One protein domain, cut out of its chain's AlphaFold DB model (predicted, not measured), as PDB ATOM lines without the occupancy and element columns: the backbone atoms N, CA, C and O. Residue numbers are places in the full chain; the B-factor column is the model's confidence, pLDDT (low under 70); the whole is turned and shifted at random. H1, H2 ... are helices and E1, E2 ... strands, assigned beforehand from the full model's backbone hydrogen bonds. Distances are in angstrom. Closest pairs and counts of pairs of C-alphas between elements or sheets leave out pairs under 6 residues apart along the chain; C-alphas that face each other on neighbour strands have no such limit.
ATOM      1  N   LYS A   4     149.572 145.351 134.947       93.25
ATOM      2  CA  LYS A   4     149.875 145.732 136.326       93.25
ATOM      3  C   LYS A   4     148.642 145.623 137.214       93.25
ATOM      4  O   LYS A   4     147.508 145.638 136.730       93.25
ATOM      5  N   SER A   5     148.882 145.523 138.517       93.75
ATOM      6  CA  SER A   5     147.848 145.532 139.550       93.75
ATOM      7  C   SER A   5     147.888 146.847 140.318       93.75
ATOM      8  O   SER A   5     148.961 147.350 140.636       93.75
ATOM      9  N   TYR A   6     146.721 147.379 140.656       92.75
ATOM     10  CA  TYR A   6     146.565 148.613 141.416       92.75
ATOM     11  C   TYR A   6     145.599 148.400 142.573       92.75
ATOM     12  O   TYR A   6     144.608 147.681 142.438       92.75
ATOM     13  N   ILE A   7     145.889 149.040 143.700       93.56
ATOM     14  CA  ILE A   7     144.967 149.185 144.823       93.56
ATOM     15  C   ILE A   7     144.231 150.502 144.637       93.56
ATOM     16  O   ILE A   7     144.872 151.541 144.508       93.56
ATOM     17  N   VAL A   8     142.902 150.457 144.599       93.31
ATOM     18  CA  VAL A   8     142.047 151.613 144.315       93.31
ATOM     19  C   VAL A   8     141.072 151.814 145.465       93.31
ATOM     20  O   VAL A   8     140.364 150.879 145.844       93.31
ATOM     21  N   SER A   9     141.008 153.037 145.988       91.38
ATOM     22  CA  SER A   9     140.042 153.430 147.014       91.38
ATOM     23  C   SER A   9     138.618 153.389 146.461       91.38
ATOM     24  O   SER A   9     138.337 153.902 145.373       91.38
ATOM     25  N   LYS A  10     137.697 152.811 147.233       88.50
ATOM     26  CA  LYS A  10     136.245 152.895 147.006       88.50
ATOM     27  C   LYS A  10     135.596 154.036 147.797       88.50
ATOM     28  O   LYS A  10     134.401 154.278 147.640       88.50
ATOM     29  N   GLY A  11     136.374 154.741 148.621       84.62
ATOM     30  CA  GLY A  11     135.870 155.643 149.654       84.62
ATOM     31  C   GLY A  11     135.571 154.914 150.968       84.62
ATOM     32  O   GLY A  11     135.507 153.689 151.016       84.62
ATOM     33  N   ASN A  12     135.410 155.682 152.053       83.88
ATOM     34  CA  ASN A  12     135.120 155.179 153.409       83.88
ATOM     35  C   ASN A  12     136.139 154.156 153.957       83.88
ATOM     36  O   ASN A  12     135.778 153.297 154.755       83.88
ATOM     37  N   GLY A  13     137.398 154.223 153.516       84.50
ATOM     38  CA  GLY A  13     138.452 153.281 153.910       84.50
ATOM     39  C   GLY A  13     138.427 151.945 153.159       84.50
ATOM     40  O   GLY A  13     139.369 151.170 153.279       84.50
ATOM     41  N   GLU A  14     137.414 151.664 152.337       88.81
ATOM     42  CA  GLU A  14     137.369 150.444 151.529       88.81
ATOM     43  C   GLU A  14     138.240 150.552 150.271       88.81
ATOM     44  O   GLU A  14     138.429 151.630 149.702       88.81
ATOM     45  N   PHE A  15     138.710 149.407 149.770       92.69
ATOM     46  CA  PHE A  15     139.496 149.334 148.539       92.69
ATOM     47  C   PHE A  15     139.120 148.129 147.663       92.69
ATOM     48  O   PHE A  15     138.365 147.227 148.047       92.69
ATOM     49  N   CYS A  16     139.626 148.117 146.434       91.44
ATOM     50  CA  CYS A  16     139.708 146.919 145.602       91.44
ATOM     51  C   CYS A  16     141.057 146.820 144.901       91.44
ATOM     52  O   CYS A  16     141.767 147.809 144.725       91.44
ATOM     53  N   VAL A  17     141.379 145.604 144.464       91.81
ATOM     54  CA  VAL A  17     142.488 145.353 143.548       91.81
ATOM     55  C   VAL A  17     141.939 145.304 142.129       91.81
ATOM     56  O   VAL A  17     141.020 144.536 141.848       91.81
ATOM     57  N   VAL A  18     142.507 146.105 141.236       93.12
ATOM     58  CA  VAL A  18     142.207 146.072 139.801       93.12
ATOM     59  C   VAL A  18     143.460 145.692 139.026       93.12
ATOM     60  O   VAL A  18     144.566 146.084 139.392       93.12
ATOM     61  N   CYS A  19     143.295 144.918 137.958       93.56
ATOM     62  CA  CYS A  19     144.387 144.494 137.085       93.56
ATOM     63  C   CYS A  19     144.070 144.918 135.652       93.56
ATOM     64  O   CYS A  19     142.957 144.683 135.184       93.56
ATOM     65  N   GLY A  20     145.038 145.502 134.951       92.69
ATOM     66  CA  GLY A  20     144.842 145.974 133.580       92.69
ATOM     67  C   GLY A  20     146.153 146.212 132.841       92.69
ATOM     68  O   GLY A  20     147.218 146.264 133.458       92.69
ATOM     69  N   ASP A  21     146.079 146.310 131.511       92.56
ATOM     70  CA  ASP A  21     147.219 146.703 130.677       92.56
ATOM     71  C   ASP A  21     147.380 148.223 130.738       92.56
ATOM     72  O   ASP A  21     146.487 148.959 130.332       92.56
ATOM     73  N   VAL A  22     148.529 148.706 131.206       90.38
ATOM     74  CA  VAL A  22     148.793 150.154 131.280       90.38
ATOM     75  C   VAL A  22     148.949 150.813 129.910       90.38
ATOM     76  O   VAL A  22     148.981 152.034 129.810       90.38
ATOM     77  N   SER A  23     149.072 150.010 128.852       92.62
ATOM     78  CA  SER A  23     149.076 150.487 127.466       92.62
ATOM     79  C   SER A  23     147.661 150.768 126.940       92.62
ATOM     80  O   SER A  23     147.524 151.350 125.867       92.62
ATOM     81  N   ASP A  24     146.618 150.330 127.657       93.56
ATOM     82  CA  ASP A  24     145.218 150.589 127.326       93.56
ATOM     83  C   ASP A  24     144.763 151.908 127.963       93.56
ATOM     84  O   ASP A  24     144.628 152.021 129.184       93.56
ATOM     85  N   GLN A  25     144.496 152.910 127.124       92.06
ATOM     86  CA  GLN A  25     144.030 154.216 127.583       92.06
ATOM     87  C   GLN A  25     142.692 154.115 128.329       92.06
ATOM     88  O   GLN A  25     142.522 154.784 129.339       92.06
ATOM     89  N   GLY A  26     141.779 153.232 127.908       92.12
ATOM     90  CA  GLY A  26     140.486 153.070 128.573       92.12
ATOM     91  C   GLY A  26     140.621 152.541 130.004       92.12
ATOM     92  O   GLY A  26     139.849 152.922 130.886       92.12
ATOM     93  N   PHE A  27     141.632 151.707 130.263       92.19
ATOM     94  CA  PHE A  27     141.962 151.278 131.621       92.19
ATOM     95  C   PHE A  27     142.524 152.435 132.453       92.19
ATOM     96  O   PHE A  27     142.067 152.649 133.576       92.19
ATOM     97  N   MET A  28     143.466 153.205 131.903       92.31
ATOM     98  CA  MET A  28     144.061 154.345 132.607       92.31
ATOM     99  C   MET A  28     143.025 155.432 132.924       92.31
ATOM    100  O   MET A  28     142.986 155.922 134.052       92.31
ATOM    101  N   ASP A  29     142.121 155.724 131.987       93.69
ATOM    102  CA  ASP A  29     141.003 156.655 132.179       93.69
ATOM    103  C   ASP A  29     140.068 156.179 133.309       93.69
ATOM    104  O   ASP A  29     139.525 156.981 134.066       93.69
ATOM    105  N   SER A  30     139.919 154.862 133.503       90.38
ATOM    106  CA  SER A  30     139.096 154.305 134.590       90.38
ATOM    107  C   SER A  30     139.660 154.554 135.998       90.38
ATOM    108  O   SER A  30     138.923 154.428 136.986       90.38
ATOM    109  N   LEU A  31     140.952 154.882 136.102       90.25
ATOM    110  CA  LEU A  31     141.636 155.227 137.351       90.25
ATOM    111  C   LEU A  31     141.646 156.739 137.611       90.25
ATOM    112  O   LEU A  31     141.957 157.164 138.724       90.25
ATOM    113  N   GLU A  32     141.309 157.552 136.610       89.81
ATOM    114  CA  GLU A  32     141.347 159.005 136.717       89.81
ATOM    115  C   GLU A  32     140.386 159.511 137.807       89.81
ATOM    116  O   GLU A  32     139.258 159.039 137.961       89.81
ATOM    117  N   GLY A  33     140.865 160.457 138.620       86.62
ATOM    118  CA  GLY A  33     140.099 161.027 139.731       86.62
ATOM    119  C   GLY A  33     139.931 160.114 140.953       86.62
ATOM    120  O   GLY A  33     139.278 160.525 141.912       86.62
ATOM    121  N   LYS A  34     140.516 158.909 140.958       89.31
ATOM    122  CA  LYS A  34     140.517 158.002 142.115       89.31
ATOM    123  C   LYS A  34     141.839 158.070 142.868       89.31
ATOM    124  O   LYS A  34     142.891 158.336 142.295       89.31
ATOM    125  N   GLU A  35     141.789 157.769 144.158       90.31
ATOM    126  CA  GLU A  35     142.987 157.528 144.957       90.31
ATOM    127  C   GLU A  35     143.436 156.077 144.741       90.31
ATOM    128  O   GLU A  35     142.680 155.144 145.018       90.31
ATOM    129  N   TYR A  36     144.639 155.879 144.203       91.81
ATOM    130  CA  TYR A  36     145.174 154.549 143.923       91.81
ATOM    131  C   TYR A  36     146.702 154.507 144.008       91.81
ATOM    132  O   TYR A  36     147.372 155.533 143.890       91.81
ATOM    133  N   PHE A  37     147.254 153.306 144.166       91.44
ATOM    134  CA  PHE A  37     148.690 153.047 144.051       91.44
ATOM    135  C   PHE A  37     148.961 151.684 143.400       91.44
ATOM    136  O   PHE A  37     148.110 150.793 143.402       91.44
ATOM    137  N   GLU A  38     150.134 151.529 142.785       91.81
ATOM    138  CA  GLU A  38     150.543 150.273 142.146       91.81
ATOM    139  C   GLU A  38     150.820 149.203 143.210       91.81
ATOM    140  O   GLU A  38     151.599 149.418 144.140       91.81
ATOM    141  N   ARG A  39     150.199 148.032 143.064       90.81
ATOM    142  CA  ARG A  39     150.503 146.864 143.886       90.81
ATOM    143  C   ARG A  39     151.777 146.222 143.354       90.81
ATOM    144  O   ARG A  39     151.774 145.650 142.265       90.81
ATOM    145  N   VAL A  40     152.832 146.264 144.156       89.06
ATOM    146  CA  VAL A  40     154.069 145.544 143.857       89.06
ATOM    147  C   VAL A  40     153.875 144.066 144.224       89.06
ATOM    148  O   VAL A  40     153.470 143.776 145.351       89.06
ATOM    149  N   PRO A  41     154.105 143.122 143.294       83.62
ATOM    150  CA  PRO A  41     154.086 141.697 143.609       83.62
ATOM    151  C   PRO A  41     155.079 141.363 144.725       83.62
ATOM    152  O   PRO A  41     156.126 141.998 144.826       83.62
ATOM    153  N   ASP A  42     154.741 140.380 145.557       84.81
ATOM    154  CA  ASP A  42     155.581 139.869 146.655       84.81
ATOM    155  C   ASP A  42     155.930 140.874 147.772       84.81
ATOM    156  O   ASP A  42     156.574 140.506 148.753       84.81
ATOM    157  N   VAL A  43     155.464 142.123 147.672       87.69
ATOM    158  CA  VAL A  43     155.514 143.105 148.757       87.69
ATOM    159  C   VAL A  43     154.189 143.041 149.518       87.69
ATOM    160  O   VAL A  43     153.122 143.147 148.895       87.69
ATOM    161  N   PRO A  44     154.214 142.848 150.847       88.38
ATOM    162  CA  PRO A  44     152.990 142.820 151.629       88.38
ATOM    163  C   PRO A  44     152.302 144.187 151.600       88.38
ATOM    164  O   PRO A  44     152.950 145.230 151.563       88.38
ATOM    165  N   LEU A  45     150.966 144.181 151.612       87.62
ATOM    166  CA  LEU A  45     150.188 145.424 151.665       87.62
ATOM    167  C   LEU A  45     150.352 146.141 153.008       87.62
ATOM    168  O   LEU A  45     150.251 147.364 153.054       87.62
ATOM    169  N   VAL A  46     150.597 145.374 154.072       88.38
ATOM    170  CA  VAL A  46     150.858 145.866 155.422       88.38
ATOM    171  C   VAL A  46     152.020 145.073 156.002       88.38
ATOM    172  O   VAL A  46     151.999 143.846 155.982       88.38
ATOM    173  N   GLU A  47     153.041 145.771 156.498       85.88
ATOM    174  CA  GLU A  47     154.272 145.147 157.004       85.88
ATOM    175  C   GLU A  47     154.021 144.262 158.234       85.88
ATOM    176  O   GLU A  47     154.625 143.197 158.345       85.88
ATOM    177  N   ASP A  48     153.089 144.665 159.102       84.38
ATOM    178  CA  ASP A  48     152.739 143.950 160.339       84.38
ATOM    179  C   ASP A  48     151.921 142.665 160.105       84.38
ATOM    180  O   ASP A  48     151.810 141.831 161.002       84.38
ATOM    181  N   ASP A  49     151.364 142.480 158.903       86.75
ATOM    182  CA  ASP A  49     150.650 141.264 158.494       86.75
ATOM    183  C   ASP A  49     151.097 140.828 157.087       86.75
ATOM    184  O   ASP A  49     150.373 140.972 156.090       86.75
ATOM    185  N   PRO A  50     152.320 140.280 156.975       84.94
ATOM    186  CA  PRO A  50     152.917 139.955 155.686       84.94
ATOM    187  C   PRO A  50     152.196 138.816 154.953       84.94
ATOM    188  O   PRO A  50     152.374 138.646 153.745       84.94
ATOM    189  N   HIS A  51     151.386 138.034 155.668       83.88
ATOM    190  CA  HIS A  51     150.640 136.900 155.129       83.88
ATOM    191  C   HIS A  51     149.168 137.224 154.843       83.88
ATOM    192  O   HIS A  51     148.496 136.424 154.191       83.88
ATOM    193  N   GLY A  52     148.676 138.396 155.259       83.75
ATOM    194  CA  GLY A  52     147.305 138.830 155.005       83.75
ATOM    195  C   GLY A  52     146.262 138.081 155.828       83.75
ATOM    196  O   GLY A  52     145.148 137.877 155.345       83.75
ATOM    197  N   HIS A  53     146.607 137.649 157.042       84.62
ATOM    198  CA  HIS A  53     145.679 136.983 157.957       84.62
ATOM    199  C   HIS A  53     144.494 137.873 158.360       84.62
ATOM    200  O   HIS A  53     143.402 137.367 158.598       84.62
ATOM    201  N   PHE A  54     144.690 139.188 158.384       88.31
ATOM    202  CA  PHE A  54     143.717 140.193 158.796       88.31
ATOM    203  C   PHE A  54     143.230 141.036 157.616       88.31
ATOM    204  O   PHE A  54     142.817 142.176 157.807       88.31
ATOM    205  N   TYR A  55     143.254 140.493 156.392       88.31
ATOM    206  CA  TYR A  55     142.878 141.224 155.174       88.31
ATOM    207  C   TYR A  55     141.504 141.916 155.270       88.31
ATOM    208  O   TYR A  55     141.317 143.004 154.730       88.31
ATOM    209  N   GLU A  56     140.542 141.329 155.984       88.44
ATOM    210  CA  GLU A  56     139.208 141.915 156.195       88.44
ATOM    211  C   GLU A  56     139.215 143.179 157.072       88.44
ATOM    212  O   GLU A  56     138.297 143.997 157.004       88.44
ATOM    213  N   ALA A  57     140.266 143.368 157.870       92.31
ATOM    214  CA  ALA A  57     140.483 144.545 158.701       92.31
ATOM    215  C   ALA A  57     141.300 145.640 157.994       92.31
ATOM    216  O   ALA A  57     141.601 146.668 158.603       92.31
ATOM    217  N   TYR A  58     141.687 145.434 156.733       93.38
ATOM    218  CA  TYR A  58     142.507 146.389 155.996       93.38
ATOM    219  C   TYR A  58     141.671 147.597 155.571       93.38
ATOM    220  O   TYR A  58     140.574 147.456 155.028       93.38
ATOM    221  N   GLU A  59     142.223 148.789 155.760       91.75
ATOM    222  CA  GLU A  59     141.610 150.048 155.350       91.75
ATOM    223  C   GLU A  59     142.606 150.914 154.589       91.75
ATOM    224  O   GLU A  59     143.802 150.922 154.871       91.75
ATOM    225  N   MET A  60     142.112 151.662 153.610       90.06
ATOM    226  CA  MET A  60     142.911 152.627 152.876       90.06
ATOM    227  C   MET A  60     142.855 153.993 153.558       90.06
ATOM    228  O   MET A  60     141.795 154.611 153.647       90.06
ATOM    229  N   GLU A  61     144.011 154.492 153.989       87.00
ATOM    230  CA  GLU A  61     144.159 155.823 154.575       87.00
ATOM    231  C   GLU A  61     145.360 156.540 153.945       87.00
ATOM    232  O   GLU A  61     146.492 156.075 154.058       87.00
ATOM    233  N   LYS A  62     145.138 157.702 153.313       83.44
ATOM    234  CA  LYS A  62     146.199 158.569 152.751       83.44
ATOM    235  C   LYS A  62     147.157 157.820 151.807       83.44
ATOM    236  O   LYS A  62     148.376 157.911 151.943       83.44
ATOM    237  N   GLY A  63     146.604 157.072 150.858       82.50
ATOM    238  CA  GLY A  63     147.360 156.410 149.795       82.50
ATOM    239  C   GLY A  63     148.103 155.146 150.222       82.50
ATOM    240  O   GLY A  63     148.910 154.640 149.448       82.50
ATOM    241  N   ARG A  64     147.843 154.628 151.426       86.38
ATOM    242  CA  ARG A  64     148.407 153.371 151.936       86.38
ATOM    243  C   ARG A  64     147.322 152.505 152.559       86.38
ATOM    244  O   ARG A  64     146.280 153.014 152.967       86.38
ATOM    245  N   ILE A  65     147.589 151.207 152.641       91.56
ATOM    246  CA  ILE A  65     146.757 150.279 153.402       91.56
ATOM    247  C   ILE A  65     147.287 150.225 154.831       91.56
ATOM    248  O   ILE A  65     148.490 150.111 155.057       91.56
ATOM    249  N   ILE A  66     146.377 150.365 155.781       90.81
ATOM    250  CA  ILE A  66     146.598 150.232 157.216       90.81
ATOM    251  C   ILE A  66     145.678 149.139 157.755       90.81
ATOM    252  O   ILE A  66     144.751 148.706 157.068       90.81
ATOM    253  N   ILE A  67     145.912 148.706 158.990       91.38
ATOM    254  CA  ILE A  67     145.050 147.730 159.658       91.38
ATOM    255  C   ILE A  67     144.217 148.449 160.700       91.38
ATOM    256  O   ILE A  67     144.740 149.124 161.585       91.38
ATOM    257  N   ASN A  68     142.905 148.294 160.585       91.94
ATOM    258  CA  ASN A  68     141.976 148.746 161.596       91.94
ATOM    259  C   ASN A  68     141.976 147.731 162.746       91.94
ATOM    260  O   ASN A  68     141.419 146.637 162.632       91.94
TER     261      ASN A  68
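This is residues 4 to 68 of the 144 residues of an uncharacterized protein of Porticoccaceae bacterium (UniProt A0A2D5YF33). A small three-stranded sheet, E2 E1 E3, has the short helix H1 over E2 at one end of the longest axis; at the other end are a two-stranded hairpin, E4 and E5, and the long loop of residues 40 to 57. The printed part has 65 residues, with five named strands and one named helix in the order E1 E2 H1 E3 E4 E5; it is mostly strand, and both sheets are antiparallel. It is compact, with a radius of gyration of the C-alphas of 12.2 A and spans of 35 by 26 by 16 A.

Start at E1, residues 4 to 11, which forms a hairpin with E2, residues 14 to 21, at 149 degrees; look for N 6 and O 18, 2.8 A apart. H1, residues 25 to 31, and E3, residues 36 to 39, follow. E3 is antiparallel to E1 at 145 degrees, with N 7 and O 37 2.8 A apart, and E1 is the inner strand. H1 is on this sheet at a height of 9.1 A, along E2 at 10 degrees on the local plane; their closest C-alphas, Gly 20 and Phe 27, are 6.3 A apart. E2, H1 and E3 make a split strand-helix-strand unit, two strands running the same way with E1 between them, and its crossover is right-handed. In H1, 2 of 3 O i to N i+4 pairs are within hydrogen-bond range. E4, residues 58 to 61, and E5, residues 64 to 67, form a hairpin at 136 degrees, with N 59 and O 66 2.8 A apart. The closest C-alphas of E2 and E4, Glu 14 and Glu 59, are 5.7 A apart; H1 is apart from E4 and E5.

Find C-alpha 4 at (149.875, 145.732, 136.326), where E1 begins its 21.7 A; E2 spans 23.4 A. H1 runs 10.1 A from C-alpha 25 at (144.030, 154.216, 127.583), and E5 ends at C-alpha 67, (145.050, 147.730, 159.658).

The C-alphas farthest apart, Gln 25 and Asp 48, are 35.4 A apart. The link from E3 to E4 is long, 18 residues; the others are tight. The printed part has no cut, and no printed residue has a pLDDT under 70.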